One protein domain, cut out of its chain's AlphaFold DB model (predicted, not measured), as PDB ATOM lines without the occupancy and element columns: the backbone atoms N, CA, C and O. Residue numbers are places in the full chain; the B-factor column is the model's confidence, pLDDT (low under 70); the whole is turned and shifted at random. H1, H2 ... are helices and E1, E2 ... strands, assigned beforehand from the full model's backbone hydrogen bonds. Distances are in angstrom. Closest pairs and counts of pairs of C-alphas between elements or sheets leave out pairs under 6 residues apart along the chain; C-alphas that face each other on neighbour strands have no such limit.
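AT A GLANCE: This is residues 3 to 160 of the 165 residues of an uncharacterized protein of Desulfurococcales archaeon (UniProt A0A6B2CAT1). A long sheet of six strands, twisted and curled like part of a barrel, has the long helix H1 running along one of its faces, and a shorter helix, H2, folds back on the first part of H1. The strands E2 and E6 lie side by side within the sheet and, with H1, run along the length of the elongated whole. The printed part has 158 residues, with two named helices and seven named strands in the order E1 E2 E3 E4 E5 H1 H2 E6 E7; the sheet is mixed, in the order E5 E4 E3 E2 E6 E7, and the class is mixed, helices and strands. It is only just compact, close to loose, with a radius of gyration of the C-alphas of 17.8 A and spans of 59 by 35 by 25 A.

IN THESE COORDINATES: E1 is residues 7 to 9, beginning at C-alpha 7 at (-14.690, 32.978, -15.824). E2, residues 15 to 28, is 39.4 A long, and E3, residues 37 to 48, is 34.4 A. E4 is residues 51 to 57, 18.7 A, and E5 is residues 63 to 71, 21.6 A. H1, residues 77 to 98, begins at C-alpha 77 at (-18.909, 33.609, -6.505) and is 31.9 A long; H2, residues 109 to 121, is 17.7 A. E6, residues 127 to 140, is 42.5 A, and E7, residues 143 to 151, is 25.8 A, ending at C-alpha 151 at (-15.150, 52.954, 7.391).

HOW THE PARTS SIT: E2, E3, E4 and E5 form a meander, each strand the antiparallel neighbour of the one before; N 19 and O 43 are 2.7 A apart, N 44 and O 55 2.9 A, N 54 and O 67 2.8 A. E2 and E6 are parallel at 12 degrees, with N 22 and O 131 at 2.8 A. E6 and E7 form an antiparallel hairpin, with N 138 and O 145 at 2.7 A. E5 and E7 are the edge strands. H1 is on the sheet, in two layers, a helix on one face of a sheet, at a height of 7.3 A; it lies over E3 and E2, along the strands at 19 degrees to E3 on the local plane. The closest C-alphas of H1 and E7, those of Ala 96 and Leu 148, are 6.1 A apart. H2 is not on the sheet; it touches H1 with residues 78 to 86 of H1 alone, closest at the C-alphas of Thr 82 and Leu 116, 6.0 A, a helical hairpin at a shallow tilt of 31 degrees, opposite ways. In H1 and H2 every O i to N i+4 pair is within hydrogen-bond range. E1 pairs with no named strand and is apart from E2 and H1.

THE WHOLE: The two C-alphas farthest apart are those of Tyr 10 and Gly 141, 59.7 A. The printed part has no cut and no long link. The mean pLDDT of the printed part is 80.4; residues 28 to 34, 100 to 106 and 138 to 160 are under 70.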
ATOM      1  N   LYS A   3     -16.884  29.644 -10.501       94.81
ATOM      2  CA  LYS A   3     -17.129  30.763 -11.418       94.81
ATOM      3  C   LYS A   3     -16.839  32.096 -10.729       94.81
ATOM      4  O   LYS A   3     -17.369  32.375  -9.657       94.81
ATOM      5  N   TRP A   4     -16.018  32.923 -11.366       94.56
ATOM      6  CA  TRP A   4     -15.568  34.223 -10.883       94.56
ATOM      7  C   TRP A   4     -15.652  35.258 -12.005       94.56
ATOM      8  O   TRP A   4     -14.903  35.187 -12.982       94.56
ATOM      9  N   PHE A   5     -16.587  36.201 -11.898       93.75
ATOM     10  CA  PHE A   5     -16.850  37.235 -12.905       93.75
ATOM     11  C   PHE A   5     -16.986  36.680 -14.331       93.75
ATOM     12  O   PHE A   5     -16.398  37.190 -15.282       93.75
ATOM     13  N   GLY A   6     -17.773  35.615 -14.481       92.62
ATOM     14  CA  GLY A   6     -18.019  34.929 -15.750       92.62
ATOM     15  C   GLY A   6     -16.938  33.933 -16.179       92.62
ATOM     16  O   GLY A   6     -17.184  33.149 -17.093       92.62
ATOM     17  N   HIS A   7     -15.783  33.898 -15.511       92.12
ATOM     18  CA  HIS A   7     -14.690  32.978 -15.824       92.12
ATOM     19  C   HIS A   7     -14.709  31.758 -14.905       92.12
ATOM     20  O   HIS A   7     -14.986  31.882 -13.717       92.12
ATOM     21  N   LYS A   8     -14.381  30.573 -15.428       92.69
ATOM     22  CA  LYS A   8     -14.150  29.389 -14.589       92.69
ATOM     23  C   LYS A   8     -12.688  29.368 -14.151       92.69
ATOM     24  O   LYS A   8     -11.797  29.409 -14.996       92.69
ATOM     25  N   ILE A   9     -12.450  29.303 -12.846       90.12
ATOM     26  CA  ILE A   9     -11.112  29.210 -12.259       90.12
ATOM     27  C   ILE A   9     -10.962  27.897 -11.488       90.12
ATOM     28  O   ILE A   9     -11.894  27.412 -10.829       90.12
ATOM     29  N   TYR A  10      -9.781  27.294 -11.601       86.50
ATOM     30  CA  TYR A  10      -9.406  26.159 -10.769       86.50
ATOM     31  C   TYR A  10      -9.068  26.669  -9.374       86.50
ATOM     32  O   TYR A  10      -8.356  27.656  -9.213       86.50
ATOM     33  N   PHE A  11      -9.644  26.008  -8.381       76.94
ATOM     34  CA  PHE A  11      -9.576  26.406  -6.990       76.94
ATOM     35  C   PHE A  11      -9.506  25.140  -6.145       76.94
ATOM     36  O   PHE A  11     -10.271  24.207  -6.402       76.94
ATOM     37  N   HIS A  12      -8.550  25.105  -5.220       80.31
ATOM     38  CA  HIS A  12      -8.194  23.907  -4.455       80.31
ATOM     39  C   HIS A  12      -8.525  24.018  -2.967       80.31
ATOM     40  O   HIS A  12      -8.430  23.018  -2.263       80.31
ATOM     41  N   GLU A  13      -8.898  25.202  -2.482       85.56
ATOM     42  CA  GLU A  13      -9.362  25.359  -1.107       85.56
ATOM     43  C   GLU A  13     -10.887  25.265  -1.042       85.56
ATOM     44  O   GLU A  13     -11.584  25.453  -2.039       85.56
ATOM     45  N   ASN A  14     -11.422  25.001   0.149       91.44
ATOM     46  CA  ASN A  14     -12.871  25.005   0.343       91.44
ATOM     47  C   ASN A  14     -13.393  26.431   0.541       91.44
ATOM     48  O   ASN A  14     -14.513  26.731   0.162       91.44
ATOM     49  N   LEU A  15     -12.609  27.339   1.129       93.06
ATOM     50  CA  LEU A  15     -13.046  28.708   1.406       93.06
ATOM     51  C   LEU A  15     -12.889  29.602   0.178       93.06
ATOM     52  O   LEU A  15     -11.771  29.903  -0.191       93.06
ATOM     53  N   ILE A  16     -13.973  30.107  -0.409       93.69
ATOM     54  CA  ILE A  16     -13.877  31.043  -1.541       93.69
ATOM     55  C   ILE A  16     -13.710  32.477  -1.054       93.69
ATOM     56  O   ILE A  16     -12.819  33.197  -1.502       93.69
ATOM     57  N   TRP A  17     -14.580  32.921  -0.151       93.81
ATOM     58  CA  TRP A  17     -14.408  34.210   0.498       93.81
ATOM     59  C   TRP A  17     -15.030  34.257   1.880       93.81
ATOM     60  O   TRP A  17     -15.947  33.503   2.206       93.81
ATOM     61  N   ASN A  18     -14.511  35.174   2.684       92.25
ATOM     62  CA  ASN A  18     -15.011  35.510   3.997       92.25
ATOM     63  C   ASN A  18     -15.256  37.018   4.085       92.25
ATOM     64  O   ASN A  18     -14.335  37.806   3.889       92.25
ATOM     65  N   TYR A  19     -16.484  37.421   4.375       91.12
ATOM     66  CA  TYR A  19     -16.882  38.806   4.539       91.12
ATOM     67  C   TYR A  19     -17.315  39.079   5.978       91.12
ATOM     68  O   TYR A  19     -18.259  38.477   6.484       91.12
ATOM     69  N   ILE A  20     -16.650  40.033   6.624       89.81
ATOM     70  CA  ILE A  20     -16.898  40.404   8.013       89.81
ATOM     71  C   ILE A  20     -17.535  41.790   8.052       89.81
ATOM     72  O   ILE A  20     -16.888  42.801   7.771       89.81
ATOM     73  N   TYR A  21     -18.790  41.852   8.472       89.00
ATOM     74  CA  TYR A  21     -19.428  43.105   8.843       89.00
ATOM     75  C   TYR A  21     -19.212  43.363  10.335       89.00
ATOM     76  O   TYR A  21     -19.464  42.499  11.172       89.00
ATOM     77  N   SER A  22     -18.728  44.553  10.675       87.94
ATOM     78  CA  SER A  22     -18.560  45.021  12.048       87.94
ATOM     79  C   SER A  22     -19.312  46.329  12.234       87.94
ATOM     80  O   SER A  22     -18.987  47.324  11.597       87.94
ATOM     81  N   LEU A  23     -20.269  46.348  13.150       85.81
ATOM     82  CA  LEU A  23     -20.934  47.551  13.620       85.81
ATOM     83  C   LEU A  23     -20.375  47.921  14.990       85.81
ATOM     84  O   LEU A  23     -20.427  47.132  15.932       85.81
ATOM     85  N   ARG A  24     -19.835  49.128  15.097       86.06
ATOM     86  CA  ARG A  24     -19.300  49.692  16.333       86.06
ATOM     87  C   ARG A  24     -20.203  50.823  16.801       86.06
ATOM     88  O   ARG A  24     -20.306  51.829  16.115       86.06
ATOM     89  N   ILE A  25     -20.791  50.705  17.982       81.31
ATOM     90  CA  ILE A  25     -21.592  51.772  18.589       81.31
ATOM     91  C   ILE A  25     -20.775  52.437  19.697       81.31
ATOM     92  O   ILE A  25     -20.121  51.757  20.494       81.31
ATOM     93  N   ARG A  26     -20.767  53.769  19.714       78.00
ATOM     94  CA  ARG A  26     -20.097  54.597  20.721       78.00
ATOM     95  C   ARG A  26     -21.032  55.678  21.225       78.00
ATOM     96  O   ARG A  26     -21.628  56.378  20.422       78.00
ATOM     97  N   GLU A  27     -21.087  55.851  22.532       73.69
ATOM     98  CA  GLU A  27     -21.763  56.990  23.149       73.69
ATOM     99  C   GLU A  27     -20.822  58.203  23.190       73.69
ATOM    100  O   GLU A  27     -19.600  58.061  23.339       73.69
ATOM    101  N   TYR A  28     -21.389  59.392  23.008       66.69
ATOM    102  CA  TYR A  28     -20.712  60.675  23.086       66.69
ATOM    103  C   TYR A  28     -21.404  61.574  24.132       66.69
ATOM    104  O   TYR A  28     -22.632  61.675  24.115       66.69
ATOM    105  N   PRO A  29     -20.650  62.275  25.002       67.69
ATOM    106  CA  PRO A  29     -19.190  62.278  25.092       67.69
ATOM    107  C   PRO A  29     -18.638  60.907  25.499       67.69
ATOM    108  O   PRO A  29     -19.236  60.198  26.299       67.69
ATOM    109  N   ILE A  30     -17.494  60.522  24.922       68.31
ATOM    110  CA  ILE A  30     -16.856  59.241  25.248       68.31
ATOM    111  C   ILE A  30     -16.377  59.321  26.697       68.31
ATOM    112  O   ILE A  30     -15.345  59.938  26.983       68.31
ATOM    113  N   GLU A  31     -17.125  58.709  27.613       66.81
ATOM    114  CA  GLU A  31     -16.696  58.588  28.999       66.81
ATOM    115  C   GLU A  31     -15.371  57.825  29.089       66.81
ATOM    116  O   GLU A  31     -15.102  56.852  28.378       66.81
ATOM    117  N   ARG A  32     -14.488  58.286  29.971       61.25
ATOM    118  CA  ARG A  32     -13.148  57.721  30.099       61.25
ATOM    119  C   ARG A  32     -13.252  56.292  30.648       61.25
ATOM    120  O   ARG A  32     -13.509  56.106  31.829       61.25
ATOM    121  N   GLY A  33     -13.019  55.301  29.789       64.00
ATOM    122  CA  GLY A  33     -13.117  53.878  30.131       64.00
ATOM    123  C   GLY A  33     -14.358  53.171  29.579       64.00
ATOM    124  O   GLY A  33     -14.444  51.953  29.722       64.00
ATOM    125  N   SER A  34     -15.276  53.882  28.908       69.75
ATOM    126  CA  SER A  34     -16.390  53.234  28.214       69.75
ATOM    127  C   SER A  34     -15.876  52.431  27.014       69.75
ATOM    128  O   SER A  34     -15.089  52.905  26.184       69.75
ATOM    129  N   LEU A  35     -16.276  51.159  26.947       74.25
ATOM    130  CA  LEU A  35     -15.953  50.289  25.824       74.25
ATOM    131  C   LEU A  35     -17.029  50.443  24.744       74.25
ATOM    132  O   LEU A  35     -18.215  50.415  25.064       74.25
ATOM    133  N   PRO A  36     -16.646  50.576  23.463       75.88
ATOM    134  CA  PRO A  36     -17.617  50.524  22.378       75.88
ATOM    135  C   PRO A  36     -18.336  49.174  22.348       75.88
ATOM    136  O   PRO A  36     -17.715  48.123  22.536       75.88
ATOM    137  N   ILE A  37     -19.620  49.204  22.010       80.38
ATOM    138  CA  ILE A  37     -20.395  47.994  21.741       80.38
ATOM    139  C   ILE A  37     -20.066  47.544  20.316       80.38
ATOM    140  O   ILE A  37     -20.123  48.341  19.377       80.38
ATOM    141  N   TYR A  38     -19.705  46.273  20.152       83.00
ATOM    142  CA  TYR A  38     -19.432  45.678  18.848       83.00
ATOM    143  C   TYR A  38     -20.467  44.613  18.520       83.00
ATOM    144  O   TYR A  38     -20.624  43.649  19.263       83.00
ATOM    145  N   PHE A  39     -21.080  44.742  17.351       85.94
ATOM    146  CA  PHE A  39     -21.788  43.654  16.694       85.94
ATOM    147  C   PHE A  39     -20.974  43.227  15.488       85.94
ATOM    148  O   PHE A  39     -20.504  44.065  14.716       85.94
ATOM    149  N   ARG A  40     -20.770  41.925  15.327       88.56
ATOM    150  CA  ARG A  40     -20.015  41.382  14.204       88.56
ATOM    151  C   ARG A  40     -20.766  40.215  13.604       88.56
ATOM    152  O   ARG A  40     -21.277  39.371  14.334       88.56
ATOM    153  N   LEU A  41     -20.802  40.184  12.282       92.00
ATOM    154  CA  LEU A  41     -21.426  39.119  11.519       92.00
ATOM    155  C   LEU A  41     -20.482  38.706  10.397       92.00
ATOM    156  O   LEU A  41     -19.999  39.542   9.633       92.00
ATOM    157  N   GLU A  42     -20.218  37.413  10.309       93.44
ATOM    158  CA  GLU A  42     -19.341  36.826   9.310       93.44
ATOM    159  C   GLU A  42     -20.177  36.059   8.283       93.44
ATOM    160  O   GLU A  42     -21.027  35.247   8.643       93.44
ATOM    161  N   HIS A  43     -19.922  36.318   7.005       95.19
ATOM    162  CA  HIS A  43     -20.526  35.627   5.873       95.19
ATOM    163  C   HIS A  43     -19.411  34.920   5.138       95.19
ATOM    164  O   HIS A  43     -18.485  35.558   4.641       95.19
ATOM    165  N   ARG A  44     -19.498  33.606   5.033       94.81
ATOM    166  CA  ARG A  44     -18.441  32.811   4.430       94.81
ATOM    167  C   ARG A  44     -19.029  31.937   3.349       94.81
ATOM    168  O   ARG A  44     -19.967  31.184   3.588       94.81
ATOM    169  N   LEU A  45     -18.446  32.054   2.167       96.25
ATOM    170  CA  LEU A  45     -18.772  31.215   1.037       96.25
ATOM    171  C   LEU A  45     -17.739  30.106   0.923       96.25
ATOM    172  O   LEU A  45     -16.545  30.377   0.762       96.25
ATOM    173  N   ILE A  46     -18.209  28.868   0.983       95.62
ATOM    174  CA  ILE A  46     -17.382  27.679   0.820       95.62
ATOM    175  C   ILE A  46     -17.870  26.822  -0.346       95.62
ATOM    176  O   ILE A  46     -19.039  26.877  -0.724       95.62
ATOM    177  N   VAL A  47     -16.959  26.033  -0.903       94.62
ATOM    178  CA  VAL A  47     -17.266  24.877  -1.741       94.62
ATOM    179  C   VAL A  47     -17.328  23.652  -0.840       94.62
ATOM    180  O   VAL A  47     -16.377  23.379  -0.106       94.62
ATOM    181  N   ASP A  48     -18.436  22.931  -0.926       93.00
ATOM    182  CA  ASP A  48     -18.631  21.614  -0.332       93.00
ATOM    183  C   ASP A  48     -18.975  20.633  -1.461       93.00
ATOM    184  O   ASP A  48     -20.007  20.767  -2.121       93.00
ATOM    185  N   ASP A  49     -18.049  19.719  -1.757       88.06
ATOM    186  CA  ASP A  49     -17.997  18.917  -2.985       88.06
ATOM    187  C   ASP A  49     -18.065  19.769  -4.273       88.06
ATOM    188  O   ASP A  49     -17.041  20.197  -4.807       88.06
ATOM    189  N   ASN A  50     -19.278  20.027  -4.771       89.94
ATOM    190  CA  ASN A  50     -19.564  20.867  -5.942       89.94
ATOM    191  C   ASN A  50     -20.603  21.959  -5.652       89.94
ATOM    192  O   ASN A  50     -20.906  22.767  -6.534       89.94
ATOM    193  N   ASP A  51     -21.168  21.976  -4.449       94.06
ATOM    194  CA  ASP A  51     -22.134  22.974  -4.024       94.06
ATOM    195  C   ASP A  51     -21.410  24.166  -3.405       94.06
ATOM    196  O   ASP A  51     -20.430  24.038  -2.672       94.06
ATOM    197  N   LEU A  52     -21.933  25.352  -3.670       95.56
ATOM    198  CA  LEU A  52     -21.626  26.534  -2.894       95.56
ATOM    199  C   LEU A  52     -22.529  26.582  -1.670       95.56
ATOM    200  O   LEU A  52     -23.760  26.515  -1.776       95.56
ATOM    201  N   VAL A  53     -21.904  26.778  -0.520       96.94
ATOM    202  CA  VAL A  53     -22.574  26.929   0.763       96.94
ATOM    203  C   VAL A  53     -22.226  28.300   1.324       96.94
ATOM    204  O   VAL A  53     -21.054  28.635   1.499       96.94
ATOM    205  N   LEU A  54     -23.254  29.108   1.575       96.94
ATOM    206  CA  LEU A  54     -23.140  30.372   2.287       96.94
ATOM    207  C   LEU A  54     -23.465  30.130   3.760       96.94
ATOM    208  O   LEU A  54     -24.584  29.747   4.095       96.94
ATOM    209  N   GLU A  55     -22.491  30.375   4.624       96.62
ATOM    210  CA  GLU A  55     -22.640  30.314   6.074       96.62
ATOM    211  C   GLU A  55     -22.682  31.731   6.642       96.62
ATOM    212  O   GLU A  55     -21.840  32.566   6.302       96.62
ATOM    213  N   VAL A  56     -23.631  31.982   7.542       95.25
ATOM    214  CA  VAL A  56     -23.696  33.199   8.354       95.25
ATOM    215  C   VAL A  56     -23.396  32.813   9.791       95.25
ATOM    216  O   VAL A  56     -24.094  31.982  10.373       95.25
ATOM    217  N   ARG A  57     -22.348  33.394  10.375       94.25
ATOM    218  CA  ARG A  57     -21.862  33.025  11.707       94.25
ATOM    219  C   ARG A  57     -21.449  34.231  12.544       94.25
ATOM    220  O   ARG A  57     -21.212  35.323  12.024       94.25
ATOM    221  N   SER A  58     -21.339  34.024  13.849       87.62
ATOM    222  CA  SER A  58     -20.634  34.935  14.742       87.62
ATOM    223  C   SER A  58     -19.117  34.741  14.592       87.62
ATOM    224  O   SER A  58     -18.679  33.656  14.192       87.62
ATOM    225  N   PRO A  59     -18.291  35.744  14.939       75.81
ATOM    226  CA  PRO A  59     -16.831  35.596  14.938       75.81
ATOM    227  C   PRO A  59     -16.317  34.474  15.849       75.81
ATOM    228  O   PRO A  59     -15.234  33.944  15.631       75.81
ATOM    229  N   GLU A  60     -17.081  34.119  16.880       81.56
ATOM    230  CA  GLU A  60     -16.780  33.037  17.822       81.56
ATOM    231  C   GLU A  60     -17.126  31.651  17.248       81.56
ATOM    232  O   GLU A  60     -16.896  30.634  17.900       81.56
ATOM    233  N   GLY A  61     -17.661  31.598  16.023       81.06
ATOM    234  CA  GLY A  61     -17.943  30.369  15.288       81.06
ATOM    235  C   GLY A  61     -19.369  29.846  15.434       81.06
ATOM    236  O   GLY A  61     -19.675  28.793  14.876       81.06
ATOM    237  N   PHE A  62     -20.260  30.556  16.134       89.88
ATOM    238  CA  PHE A  62     -21.666  30.163  16.217       89.88
ATOM    239  C   PHE A  62     -22.354  30.376  14.868       89.88
ATOM    240  O   PHE A  62     -22.360  31.488  14.351       89.88
ATOM    241  N   ILE A  63     -22.947  29.330  14.300       91.44
ATOM    242  CA  ILE A  63     -23.602  29.414  12.994       91.44
ATOM    243  C   ILE A  63     -25.063  29.829  13.182       91.44
ATOM    244  O   ILE A  63     -25.835  29.125  13.829       91.44
ATOM    245  N   PHE A  64     -25.431  30.967  12.599       91.56
ATOM    246  CA  PHE A  64     -26.800  31.480  12.587       91.56
ATOM    247  C   PHE A  64     -27.621  30.896  11.441       91.56
ATOM    248  O   PHE A  64     -28.803  30.620  11.622       91.56
ATOM    249  N   ASP A  65     -27.006  30.731  10.268       94.88
ATOM    250  CA  ASP A  65     -27.681  30.232   9.071       94.88
ATOM    251  C   ASP A  65     -26.697  29.539   8.119       94.88
ATOM    252  O   ASP A  65     -25.513  29.886   8.058       94.88
ATOM    253  N   ILE A  66     -27.201  28.561   7.364       95.88
ATOM    254  CA  ILE A  66     -26.467  27.842   6.320       95.88
ATOM    255  C   ILE A  66     -27.389  27.660   5.126       95.88
ATOM    256  O   ILE A  66     -28.458  27.056   5.228       95.88
ATOM    257  N   LYS A  67     -26.931  28.100   3.956       96.06
ATOM    258  CA  LYS A  67     -27.702  27.982   2.724       96.06
ATOM    259  C   LYS A  67     -26.864  27.446   1.576       96.06
ATOM    260  O   LYS A  67     -25.854  28.035   1.200       96.06
ATOM    261  N   LYS A  68     -27.348  26.374   0.948       95.44
ATOM    262  CA  LYS A  68     -26.867  25.947  -0.370       95.44
ATOM    263  C   LYS A  68     -27.379  26.921  -1.424       95.44
ATOM    264  O   LYS A  68     -28.589  27.112  -1.551       95.44
ATOM    265  N   ILE A  69     -26.471  27.542  -2.165       94.62
ATOM    266  CA  ILE A  69     -26.816  28.557  -3.175       94.62
ATOM    267  C   ILE A  69     -26.736  28.028  -4.613       94.62
ATOM    268  O   ILE A  69     -27.208  28.693  -5.530       94.62
ATOM    269  N   GLY A  70     -26.195  26.823  -4.803       94.38
ATOM    270  CA  GLY A  70     -26.145  26.116  -6.084       94.38
ATOM    271  C   GLY A  70     -24.736  25.660  -6.444       94.38
ATOM    272  O   GLY A  70     -23.808  25.811  -5.658       94.38
ATOM    273  N   TYR A  71     -24.574  25.116  -7.646       94.56
ATOM    274  CA  TYR A  71     -23.298  24.554  -8.090       94.56
ATOM    275  C   TYR A  71     -22.207  25.614  -8.297       94.56
ATOM    276  O   TYR A  71     -22.451  26.690  -8.858       94.56
ATOM    277  N   SER A  72     -20.982  25.264  -7.908       91.62
ATOM    278  CA  SER A  72     -19.813  26.147  -7.869       91.62
ATOM    279  C   SER A  72     -19.376  26.699  -9.221       91.62
ATOM    280  O   SER A  72     -18.810  27.789  -9.289       91.62
ATOM    281  N   ASP A  73     -19.658  25.995 -10.312       91.31
ATOM    282  CA  ASP A  73     -19.301  26.420 -11.664       91.31
ATOM    283  C   ASP A  73     -20.414  27.197 -12.391       91.31
ATOM    284  O   ASP A  73     -20.163  27.780 -13.452       91.31
ATOM    285  N   ASN A  74     -21.615  27.248 -11.807       93.75
ATOM    286  CA  ASN A  74     -22.782  27.948 -12.345       93.75
ATOM    287  C   ASN A  74     -22.978  29.318 -11.692       93.75
ATOM    288  O   ASN A  74     -23.219  30.318 -12.386       93.75
ATOM    289  N   VAL A  75     -22.847  29.360 -10.368       95.19
ATOM    290  CA  VAL A  75     -23.052  30.553  -9.549       95.19
ATOM    291  C   VAL A  75     -21.768  31.378  -9.491       95.19
ATOM    292  O   VAL A  75     -20.699  30.879  -9.147       95.19
ATOM    293  N   ASP A  76     -21.868  32.660  -9.842       95.56
ATOM    294  CA  ASP A  76     -20.717  33.563  -9.876       95.56
ATOM    295  C   ASP A  76     -20.349  34.036  -8.464       95.56
ATOM    296  O   ASP A  76     -20.945  34.960  -7.912       95.56
ATOM    297  N   SER A  77     -19.347  33.381  -7.883       94.62
ATOM    298  CA  SER A  77     -18.909  33.609  -6.505       94.62
ATOM    299  C   SER A  77     -18.314  35.003  -6.301       94.62
ATOM    300  O   SER A  77     -18.432  35.563  -5.213       94.62
ATOM    301  N   GLY A  78     -17.700  35.571  -7.344       93.25
ATOM    302  CA  GLY A  78     -17.130  36.916  -7.306       93.25
ATOM    303  C   GLY A  78     -18.211  37.990  -7.295       93.25
ATOM    304  O   GLY A  78     -18.147  38.909  -6.480       93.25
ATOM    305  N   ARG A  79     -19.246  37.834  -8.134       94.69
ATOM    306  CA  ARG A  79     -20.416  38.726  -8.122       94.69
ATOM    307  C   ARG A  79     -21.179  38.658  -6.803       94.69
ATOM    308  O   ARG A  79     -21.549  39.699  -6.281       94.69
ATOM    309  N   LEU A  80     -21.334  37.465  -6.225       95.06
ATOM    310  CA  LEU A  80     -21.980  37.318  -4.916       95.06
ATOM    311  C   LEU A  80     -21.287  38.133  -3.815       95.06
ATOM    312  O   LEU A  80     -21.971  38.739  -2.994       95.06
ATOM    313  N   LEU A  81     -19.950  38.181  -3.806       93.31
ATOM    314  CA  LEU A  81     -19.208  39.009  -2.852       93.31
ATOM    315  C   LEU A  81     -19.488  40.505  -3.065       93.31
ATOM    316  O   LEU A  81     -19.713  41.232  -2.100       93.31
ATOM    317  N   THR A  82     -19.491  40.967  -4.319       92.38
ATOM    318  CA  THR A  82     -19.825  42.358  -4.673       92.38
ATOM    319  C   THR A  82     -21.233  42.726  -4.232       92.38
ATOM    320  O   THR A  82     -21.423  43.769  -3.608       92.38
ATOM    321  N   ASP A  83     -22.207  41.871  -4.532       93.44
ATOM    322  CA  ASP A  83     -23.609  42.109  -4.206       93.44
ATOM    323  C   ASP A  83     -23.805  42.156  -2.687       93.44
ATOM    324  O   ASP A  83     -24.486  43.046  -2.184       93.44
ATOM    325  N   LEU A  84     -23.134  41.273  -1.939       92.19
ATOM    326  CA  LEU A  84     -23.155  41.292  -0.477       92.19
ATOM    327  C   LEU A  84     -22.563  42.591   0.088       92.19
ATOM    328  O   LEU A  84     -23.195  43.236   0.923       92.19
ATOM    329  N   LEU A  85     -21.387  43.009  -0.393       88.81
ATOM    330  CA  LEU A  85     -20.770  44.283  -0.008       88.81
ATOM    331  C   LEU A  85     -21.720  45.453  -0.273       88.81
ATOM    332  O   LEU A  85     -21.903  46.318   0.583       88.81
ATOM    333  N   TYR A  86     -22.353  45.460  -1.444       88.88
ATOM    334  CA  TYR A  86     -23.274  46.509  -1.845       88.88
ATOM    335  C   TYR A  86     -24.553  46.536  -0.994       88.88
ATOM    336  O   TYR A  86     -24.988  47.619  -0.605       88.88
ATOM    337  N   ILE A  87     -25.118  45.379  -0.630       90.75
ATOM    338  CA  ILE A  87     -26.272  45.293   0.282       90.75
ATOM    339  C   ILE A  87     -25.952  45.962   1.620       90.75
ATOM    340  O   ILE A  87     -26.731  46.793   2.084       90.75
ATOM    341  N   TYR A  88     -24.790  45.682   2.215       87.50
ATOM    342  CA  TYR A  88     -24.411  46.310   3.483       87.50
ATOM    343  C   TYR A  88     -24.215  47.828   3.369       87.50
ATOM    344  O   TYR A  88     -24.601  48.559   4.281       87.50
ATOM    345  N   LEU A  89     -23.691  48.318   2.238       82.56
ATOM    346  CA  LEU A  89     -23.613  49.757   1.953       82.56
ATOM    347  C   LEU A  89     -25.000  50.402   1.819       82.56
ATOM    348  O   LEU A  89     -25.212  51.513   2.301       82.56
ATOM    349  N   ARG A  90     -25.961  49.711   1.195       84.19
ATOM    350  CA  ARG A  90     -27.356  50.174   1.108       84.19
ATOM    351  C   ARG A  90     -28.013  50.223   2.483       84.19
ATOM    352  O   ARG A  90     -28.647  51.217   2.817       84.19
ATOM    353  N   SER A  91     -27.804  49.202   3.311       85.06
ATOM    354  CA  SER A  91     -28.339  49.190   4.675       85.06
ATOM    355  C   SER A  91     -27.728  50.284   5.560       85.06
ATOM    356  O   SER A  91     -28.420  50.806   6.431       85.06
ATOM    357  N   TYR A  92     -26.463  50.659   5.338       81.50
ATOM    358  CA  TYR A  92     -25.864  51.840   5.973       81.50
ATOM    359  C   TYR A  92     -26.618  53.120   5.594       81.50
ATOM    360  O   TYR A  92     -26.964  53.912   6.467       81.50
ATOM    361  N   GLU A  93     -26.913  53.307   4.306       78.06
ATOM    362  CA  GLU A  93     -27.630  54.483   3.812       78.06
ATOM    363  C   GLU A  93     -29.033  54.597   4.433       78.06
ATOM    364  O   GLU A  93     -29.434  55.668   4.890       78.06
ATOM    365  N   GLU A  94     -29.765  53.483   4.498       81.44
ATOM    366  CA  GLU A  94     -31.088  53.421   5.125       81.44
ATOM    367  C   GLU A  94     -31.030  53.763   6.619       81.44
ATOM    368  O   GLU A  94     -31.847  54.553   7.097       81.44
ATOM    369  N   ARG A  95     -30.029  53.243   7.344       79.94
ATOM    370  CA  ARG A  95     -29.802  53.600   8.751       79.94
ATOM    371  C   ARG A  95     -29.487  55.082   8.902       79.94
ATOM    372  O   ARG A  95     -30.121  55.749   9.715       79.94
ATOM    373  N   ALA A  96     -28.569  55.615   8.101       75.12
ATOM    374  CA  ALA A  96     -28.185  57.023   8.161       75.12
ATOM    375  C   ALA A  96     -29.388  57.956   7.952       75.12
ATOM    376  O   ALA A  96     -29.538  58.931   8.688       75.12
ATOM    377  N   ARG A  97     -30.288  57.605   7.023       74.44
ATOM    378  CA  ARG A  97     -31.560  58.316   6.819       74.44
ATOM    379  C   ARG A  97     -32.499  58.194   8.019       74.44
ATOM    380  O   ARG A  97     -33.086  59.193   8.412       74.44
ATOM    381  N   SER A  98     -32.634  57.006   8.615       76.75
ATOM    382  CA  SER A  98     -33.508  56.804   9.786       76.75
ATOM    383  C   SER A  98     -33.060  57.560  11.036       76.75
ATOM    384  O   SER A  98     -33.882  57.862  11.893       76.75
ATOM    385  N   TYR A  99     -31.767  57.866  11.134       71.44
ATOM    386  CA  TYR A  99     -31.178  58.578  12.264       71.44
ATOM    387  C   TYR A  99     -31.128  60.096  12.069       71.44
ATOM    388  O   TYR A  99     -30.577  60.779  12.927       71.44
ATOM    389  N   GLU A 100     -31.645  60.614  10.945       66.56
ATOM    390  CA  GLU A 100     -31.513  62.028  10.563       66.56
ATOM    391  C   GLU A 100     -30.055  62.521  10.691       66.56
ATOM    392  O   GLU A 100     -29.794  63.648  11.104       66.56
ATOM    393  N   SER A 101     -29.090  61.644  10.376       61.62
ATOM    394  CA  SER A 101     -27.667  61.889  10.631       61.62
ATOM    395  C   SER A 101     -27.211  63.170   9.934       61.62
ATOM    396  O   SER A 101     -27.261  63.261   8.706       61.62
ATOM    397  N   GLU A 102     -26.694  64.130  10.709       55.59
ATOM    398  CA  GLU A 102     -26.176  65.411  10.198       55.59
ATOM    399  C   GLU A 102     -25.007  65.222   9.216       55.59
ATOM    400  O   GLU A 102     -24.761  66.067   8.356       55.59
ATOM    401  N   ILE A 103     -24.307  64.086   9.310       55.62
ATOM    402  CA  ILE A 103     -23.246  63.678   8.387       55.62
ATOM    403  C   ILE A 103     -23.771  62.522   7.540       55.62
ATOM    404  O   ILE A 103     -23.461  61.353   7.766       55.62
ATOM    405  N   TYR A 104     -24.642  62.844   6.594       57.00
ATOM    406  CA  TYR A 104     -25.027  61.930   5.529       57.00
ATOM    407  C   TYR A 104     -24.245  62.306   4.268       57.00
ATOM    408  O   TYR A 104     -24.517  63.321   3.625       57.00
ATOM    409  N   GLU A 105     -23.248  61.496   3.916       60.88
ATOM    410  CA  GLU A 105     -22.633  61.576   2.593       60.88
ATOM    411  C   GLU A 105     -23.579  60.932   1.580       60.88
ATOM    412  O   GLU A 105     -23.945  59.762   1.712       60.88
ATOM    413  N   TYR A 106     -23.977  61.693   0.560       66.56
ATOM    414  CA  TYR A 106     -24.702  61.127  -0.569       66.56
ATOM    415  C   TYR A 106     -23.834  60.066  -1.252       66.56
ATOM    416  O   TYR A 106     -22.705  60.341  -1.669       66.56
ATOM    417  N   ILE A 107     -24.378  58.859  -1.387       71.50
ATOM    418  CA  ILE A 107     -23.708  57.746  -2.044       71.50
ATOM    419  C   ILE A 107     -24.190  57.654  -3.495       71.50
ATOM    420  O   ILE A 107     -25.345  57.332  -3.764       71.50
ATOM    421  N   ASP A 108     -23.281  57.862  -4.450       82.25
ATOM    422  CA  ASP A 108     -23.529  57.461  -5.837       82.25
ATOM    423  C   ASP A 108     -23.423  55.936  -5.950       82.25
ATOM    424  O   ASP A 108     -22.340  55.348  -6.035       82.25
ATOM    425  N   HIS A 109     -24.580  55.288  -5.918       82.88
ATOM    426  CA  HIS A 109     -24.693  53.837  -5.932       82.88
ATOM    427  C   HIS A 109     -24.126  53.178  -7.181       82.88
ATOM    428  O   HIS A 109     -23.521  52.111  -7.072       82.88
ATOM    429  N   THR A 110     -24.299  53.806  -8.341       87.06
ATOM    430  CA  THR A 110     -23.795  53.272  -9.607       87.06
ATOM    431  C   THR A 110     -22.276  53.302  -9.590       87.06
ATOM    432  O   THR A 110     -21.632  52.269  -9.771       87.06
ATOM    433  N   LEU A 111     -21.697  54.459  -9.252       86.25
ATOM    434  CA  LEU A 111     -20.249  54.628  -9.177       86.25
ATOM    435  C   LEU A 111     -19.611  53.679  -8.151       86.25
ATOM    436  O   LEU A 111     -18.563  53.085  -8.415       86.25
ATOM    437  N   ILE A 112     -20.230  53.524  -6.977       84.75
ATOM    438  CA  ILE A 112     -19.725  52.622  -5.939       84.75
ATOM    439  C   ILE A 112     -19.824  51.161  -6.373       84.75
ATOM    440  O   ILE A 112     -18.865  50.416  -6.161       84.75
ATOM    441  N   TYR A 113     -20.937  50.739  -6.972       87.62
ATOM    442  CA  TYR A 113     -21.094  49.360  -7.432       87.62
ATOM    443  C   TYR A 113     -20.086  49.015  -8.536       87.62
ATOM    444  O   TYR A 113     -19.441  47.967  -8.477       87.62
ATOM    445  N   ASP A 114     -19.862  49.926  -9.484       88.38
ATOM    446  CA  ASP A 114     -18.855  49.756 -10.535       88.38
ATOM    447  C   ASP A 114     -17.441  49.658  -9.949       88.38
ATOM    448  O   ASP A 114     -16.637  48.806 -10.349       88.38
ATOM    449  N   LYS A 115     -17.137  50.486  -8.943       87.38
ATOM    450  CA  LYS A 115     -15.862  50.427  -8.223       87.38
ATOM    451  C   LYS A 115     -15.703  49.116  -7.454       87.38
ATOM    452  O   LYS A 115     -14.630  48.519  -7.515       87.38
ATOM    453  N   LEU A 116     -16.753  48.647  -6.776       87.12
ATOM    454  CA  LEU A 116     -16.772  47.349  -6.101       87.12
ATOM    455  C   LEU A 116     -16.490  46.227  -7.094       87.12
ATOM    456  O   LEU A 116     -15.559  45.462  -6.864       87.12
ATOM    457  N   CYS A 117     -17.214  46.186  -8.216       89.06
ATOM    458  CA  CYS A 117     -16.999  45.218  -9.290       89.06
ATOM    459  C   CYS A 117     -15.553  45.238  -9.788       89.06
ATOM    460  O   CYS A 117     -14.941  44.184  -9.943       89.06
ATOM    461  N   SER A 118     -14.998  46.428 -10.034       88.19
ATOM    462  CA  SER A 118     -13.616  46.596 -10.490       88.19
ATOM    463  C   SER A 118     -12.606  46.046  -9.481       88.19
ATOM    464  O   SER A 118     -11.676  45.335  -9.859       88.19
ATOM    465  N   ILE A 119     -12.806  46.310  -8.187       86.12
ATOM    466  CA  ILE A 119     -11.941  45.789  -7.124       86.12
ATOM    467  C   ILE A 119     -12.064  44.266  -7.052       86.12
ATOM    468  O   ILE A 119     -11.070  43.569  -7.240       86.12
ATOM    469  N   THR A 120     -13.272  43.740  -6.838       86.75
ATOM    470  CA  THR A 120     -13.510  42.309  -6.600       86.75
ATOM    471  C   THR A 120     -13.154  41.443  -7.802       86.75
ATOM    472  O   THR A 120     -12.627  40.347  -7.627       86.75
ATOM    473  N   LYS A 121     -13.372  41.930  -9.032       89.75
ATOM    474  CA  LYS A 121     -13.001  41.215 -10.262       89.75
ATOM    475  C   LYS A 121     -11.506  40.918 -10.339       89.75
ATOM    476  O   LYS A 121     -11.126  39.888 -10.890       89.75
ATOM    477  N   ASN A 122     -10.675  41.801  -9.792       87.69
ATOM    478  CA  ASN A 122      -9.221  41.666  -9.822       87.69
ATOM    479  C   ASN A 122      -8.659  40.825  -8.666       87.69
ATOM    480  O   ASN A 122      -7.452  40.587  -8.626       87.69
ATOM    481  N   LEU A 123      -9.505  40.364  -7.744       85.31
ATOM    482  CA  LEU A 123      -9.089  39.505  -6.639       85.31
ATOM    483  C   LEU A 123      -9.048  38.043  -7.061       85.31
ATOM    484  O   LEU A 123      -9.771  37.615  -7.966       85.31
ATOM    485  N   ARG A 124      -8.227  37.266  -6.357       83.88
ATOM    486  CA  ARG A 124      -8.191  35.813  -6.466       83.88
ATOM    487  C   ARG A 124      -8.659  35.195  -5.147       83.88
ATOM    488  O   ARG A 124      -8.192  35.617  -4.094       83.88
ATOM    489  N   PRO A 125      -9.586  34.228  -5.190       86.19
ATOM    490  CA  PRO A 125      -9.929  33.419  -4.025       86.19
ATOM    491  C   PRO A 125      -8.715  32.660  -3.452       86.19
ATOM    492  O   PRO A 125      -7.879  32.217  -4.246       86.19
ATOM    493  N   PRO A 126      -8.643  32.449  -2.121       90.00
ATOM    494  CA  PRO A 126      -9.609  32.907  -1.121       90.00
ATOM    495  C   PRO A 126      -9.517  34.423  -0.873       90.00
ATOM    496  O   PRO A 126      -8.428  34.983  -0.783       90.00
ATOM    497  N   VAL A 127     -10.667  35.086  -0.719       88.06
ATOM    498  CA  VAL A 127     -10.735  36.529  -0.415       88.06
ATOM    499  C   VAL A 127     -11.252  36.754   0.998       88.06
ATOM    500  O   VAL A 127     -12.288  36.216   1.370       88.06
ATOM    501  N   VAL A 128     -10.599  37.617   1.770       86.69
ATOM    502  CA  VAL A 128     -11.182  38.170   3.000       86.69
ATOM    503  C   VAL A 128     -11.600  39.612   2.733       86.69
ATOM    504  O   VAL A 128     -10.866  40.363   2.109       86.69
ATOM    505  N   ALA A 129     -12.790  40.013   3.156       84.12
ATOM    506  CA  ALA A 129     -13.286  41.375   3.019       84.12
ATOM    507  C   ALA A 129     -13.928  41.821   4.332       84.12
ATOM    508  O   ALA A 129     -14.474  41.009   5.076       84.12
ATOM    509  N   GLY A 130     -13.866  43.116   4.631       82.81
ATOM    510  CA  GLY A 130     -14.396  43.651   5.879       82.81
ATOM    511  C   GLY A 130     -15.036  45.017   5.695       82.81
ATOM    512  O   GLY A 130     -14.495  45.870   4.993       82.81
ATOM    513  N   LEU A 131     -16.171  45.232   6.354       83.81
ATOM    514  CA  LEU A 131     -16.817  46.536   6.452       83.81
ATOM    515  C   LEU A 131     -16.964  46.913   7.922       83.81
ATOM    516  O   LEU A 131     -17.521  46.145   8.703       83.81
ATOM    517  N   LEU A 132     -16.469  48.095   8.287       83.50
ATOM    518  CA  LEU A 132     -16.641  48.651   9.621       83.50
ATOM    519  C   LEU A 132     -17.581  49.849   9.544       83.50
ATOM    520  O   LEU A 132     -17.231  50.902   9.022       83.50
ATOM    521  N   GLU A 133     -18.755  49.712  10.128       81.62
ATOM    522  CA  GLU A 133     -19.664  50.819  10.383       81.62
ATOM    523  C   GLU A 133     -19.466  51.307  11.817       81.62
ATOM    524  O   GLU A 133     -19.274  50.513  12.739       81.62
ATOM    525  N   THR A 134     -19.467  52.621  12.026       79.88
ATOM    526  CA  THR A 134     -19.476  53.219  13.361       79.88
ATOM    527  C   THR A 134     -20.681  54.131  13.522       79.88
ATOM    528  O   THR A 134     -20.906  54.995  12.683       79.88
ATOM    529  N   ILE A 135     -21.419  53.962  14.616       76.88
ATOM    530  CA  ILE A 135     -22.500  54.855  15.036       76.88
ATOM    531  C   ILE A 135     -22.042  55.560  16.309       76.88
ATOM    532  O   ILE A 135     -21.681  54.903  17.287       76.88
ATOM    533  N   TYR A 136     -22.052  56.886  16.291       74.06
ATOM    534  CA  TYR A 136     -21.855  57.729  17.462       74.06
ATOM    535  C   TYR A 136     -23.212  58.225  17.938       74.06
ATOM    536  O   TYR A 136     -23.880  58.953  17.214       74.06
ATOM    537  N   ILE A 137     -23.617  57.837  19.138       72.56
ATOM    538  CA  ILE A 137     -24.856  58.279  19.769       72.56
ATOM    539  C   ILE A 137     -24.501  59.414  20.723       72.56
ATOM    540  O   ILE A 137     -23.753  59.204  21.670       72.56
ATOM    541  N   THR A 138     -25.006  60.612  20.471       69.44
ATOM    542  CA  THR A 138     -24.826  61.784  21.327       69.44
ATOM    543  C   THR A 138     -26.149  62.125  21.991       69.44
ATOM    544  O   THR A 138     -27.118  62.445  21.304       69.44
ATOM    545  N   GLU A 139     -26.200  62.110  23.318       61.12
ATOM    546  CA  GLU A 139     -27.351  62.639  24.052       61.12
ATOM    547  C   GLU A 139     -27.115  64.112  24.395       61.12
ATOM    548  O   GLU A 139     -26.148  64.462  25.075       61.12
ATOM    549  N   THR A 140     -27.998  65.002  23.935       55.38
ATOM    550  CA  THR A 140     -28.017  66.404  24.382       55.38
ATOM    551  C   THR A 140     -29.388  66.747  24.967       55.38
ATOM    552  O   THR A 140     -30.394  66.896  24.270       55.38
ATOM    553  N   GLY A 141     -29.459  66.860  26.296       57.62
ATOM    554  CA  GLY A 141     -30.710  67.157  27.000       57.62
ATOM    555  C   GLY A 141     -31.717  65.997  26.942       57.62
ATOM    556  O   GLY A 141     -31.519  64.993  27.611       57.62
ATOM    557  N   ARG A 142     -32.822  66.153  26.194       46.72
ATOM    558  CA  ARG A 142     -33.845  65.101  25.966       46.72
ATOM    559  C   ARG A 142     -33.761  64.452  24.578       46.72
ATOM    560  O   ARG A 142     -34.580  63.591  24.273       46.72
ATOM    561  N   ASN A 143     -32.820  64.885  23.742       48.19
ATOM    562  CA  ASN A 143     -32.712  64.454  22.354       48.19
ATOM    563  C   ASN A 143     -31.496  63.538  22.178       48.19
ATOM    564  O   ASN A 143     -30.404  63.844  22.664       48.19
ATOM    565  N   ILE A 144     -31.700  62.438  21.455       56.03
ATOM    566  CA  ILE A 144     -30.661  61.486  21.061       56.03
ATOM    567  C   ILE A 144     -30.332  61.759  19.592       56.03
ATOM    568  O   ILE A 144     -31.213  61.666  18.740       56.03
ATOM    569  N   TYR A 145     -29.076  62.079  19.299       55.41
ATOM    570  CA  TYR A 145     -28.564  62.271  17.943       55.41
ATOM    571  C   TYR A 145     -27.638  61.115  17.587       55.41
ATOM    572  O   TYR A 145     -26.807  60.725  18.404       55.41
ATOM    573  N   ALA A 146     -27.738  60.577  16.376       57.44
ATOM    574  CA  ALA A 146     -26.820  59.549  15.903       57.44
ATOM    575  C   ALA A 146     -26.041  60.047  14.681       57.44
ATOM    576  O   ALA A 146     -26.613  60.351  13.640       57.44
ATOM    577  N   GLN A 147     -24.716  60.109  14.806       58.31
ATOM    578  CA  GLN A 147     -23.798  60.362  13.702       58.31
ATOM    579  C   GLN A 147     -23.260  59.025  13.202       58.31
ATOM    580  O   GLN A 147     -22.660  58.254  13.953       58.31
ATOM    581  N   LEU A 148     -23.438  58.758  11.914       53.59
ATOM    582  CA  LEU A 148     -22.960  57.532  11.292       53.59
ATOM    583  C   LEU A 148     -21.664  57.803  10.528       53.59
ATOM    584  O   LEU A 148     -21.483  58.834   9.890       53.59
ATOM    585  N   THR A 149     -20.712  56.883  10.633       59.75
ATOM    586  CA  THR A 149     -19.452  56.925   9.892       59.75
ATOM    587  C   THR A 149     -19.160  55.546   9.346       59.75
ATOM    588  O   THR A 149     -18.955  54.586  10.094       59.75
ATOM    589  N   LEU A 150     -19.105  55.449   8.025       55.62
ATOM    590  CA  LEU A 150     -18.734  54.225   7.348       55.62
ATOM    591  C   LEU A 150     -17.229  54.201   7.086       55.62
ATOM    592  O   LEU A 150     -16.697  54.977   6.296       55.62
ATOM    593  N   HIS A 151     -16.535  53.259   7.710       61.38
ATOM    594  CA  HIS A 151     -15.150  52.954   7.391       61.38
ATOM    595  C   HIS A 151     -15.114  51.746   6.462       61.38
ATOM    596  O   HIS A 151     -15.106  50.588   6.894       61.38
ATOM    597  N   VAL A 152     -15.037  52.009   5.158       50.62
ATOM    598  CA  VAL A 152     -14.727  50.947   4.203       50.62
ATOM    599  C   VAL A 152     -13.223  50.699   4.240       50.62
ATOM    600  O   VAL A 152     -12.437  51.402   3.607       50.62
ATOM    601  N   ASN A 153     -12.801  49.742   5.066       46.12
ATOM    602  CA  ASN A 153     -11.390  49.415   5.222       46.12
ATOM    603  C   ASN A 153     -10.979  48.369   4.178       46.12
ATOM    604  O   ASN A 153     -10.997  47.166   4.427       46.12
ATOM    605  N   TRP A 154     -10.599  48.851   2.994       45.78
ATOM    606  CA  TRP A 154     -10.177  48.032   1.851       45.78
ATOM    607  C   TRP A 154      -8.855  47.268   2.073       45.78
ATOM    608  O   TRP A 154      -8.504  46.413   1.266       45.78
ATOM    609  N   ASN A 155      -8.133  47.545   3.168       37.59
ATOM    610  CA  ASN A 155      -6.827  46.949   3.484       37.59
ATOM    611  C   ASN A 155      -6.883  45.475   3.926       37.59
ATOM    612  O   ASN A 155      -5.839  44.836   4.005       37.59
ATOM    613  N   TYR A 156      -8.066  44.924   4.220       41.19
ATOM    614  CA  TYR A 156      -8.212  43.509   4.600       41.19
ATOM    615  C   TYR A 156      -8.492  42.582   3.420       41.19
ATOM    616  O   TYR A 156      -8.666  41.383   3.635       41.19
ATOM    617  N   ILE A 157      -8.494  43.115   2.193       46.03
ATOM    618  CA  ILE A 157      -8.499  42.307   0.980       46.03
ATOM    619  C   ILE A 157      -7.120  41.673   0.812       46.03
ATOM    620  O   ILE A 157      -6.252  42.157   0.088       46.03
ATOM    621  N   ILE A 158      -6.912  40.596   1.558       43.56
ATOM    622  CA  ILE A 158      -5.724  39.761   1.478       43.56
ATOM    623  C   ILE A 158      -6.006  38.732   0.385       43.56
ATOM    624  O   ILE A 158      -6.774  37.795   0.592       43.56
ATOM    625  N   ASP A 159      -5.411  38.942  -0.789       42.41
ATOM    626  CA  ASP A 159      -5.236  37.887  -1.786       42.41
ATOM    627  C   ASP A 159      -4.196  36.914  -1.222       42.41
ATOM    628  O   ASP A 159      -3.010  37.253  -1.100       42.41
ATOM    629  N   TYR A 160      -4.634  35.714  -0.838       43.59
ATOM    630  CA  TYR A 160      -3.695  34.632  -0.594       43.59
ATOM    631  C   TYR A 160      -3.135  34.201  -1.946       43.59
ATOM    632  O   TYR A 160      -3.623  33.268  -2.583       43.59
TER     633      TYR A 160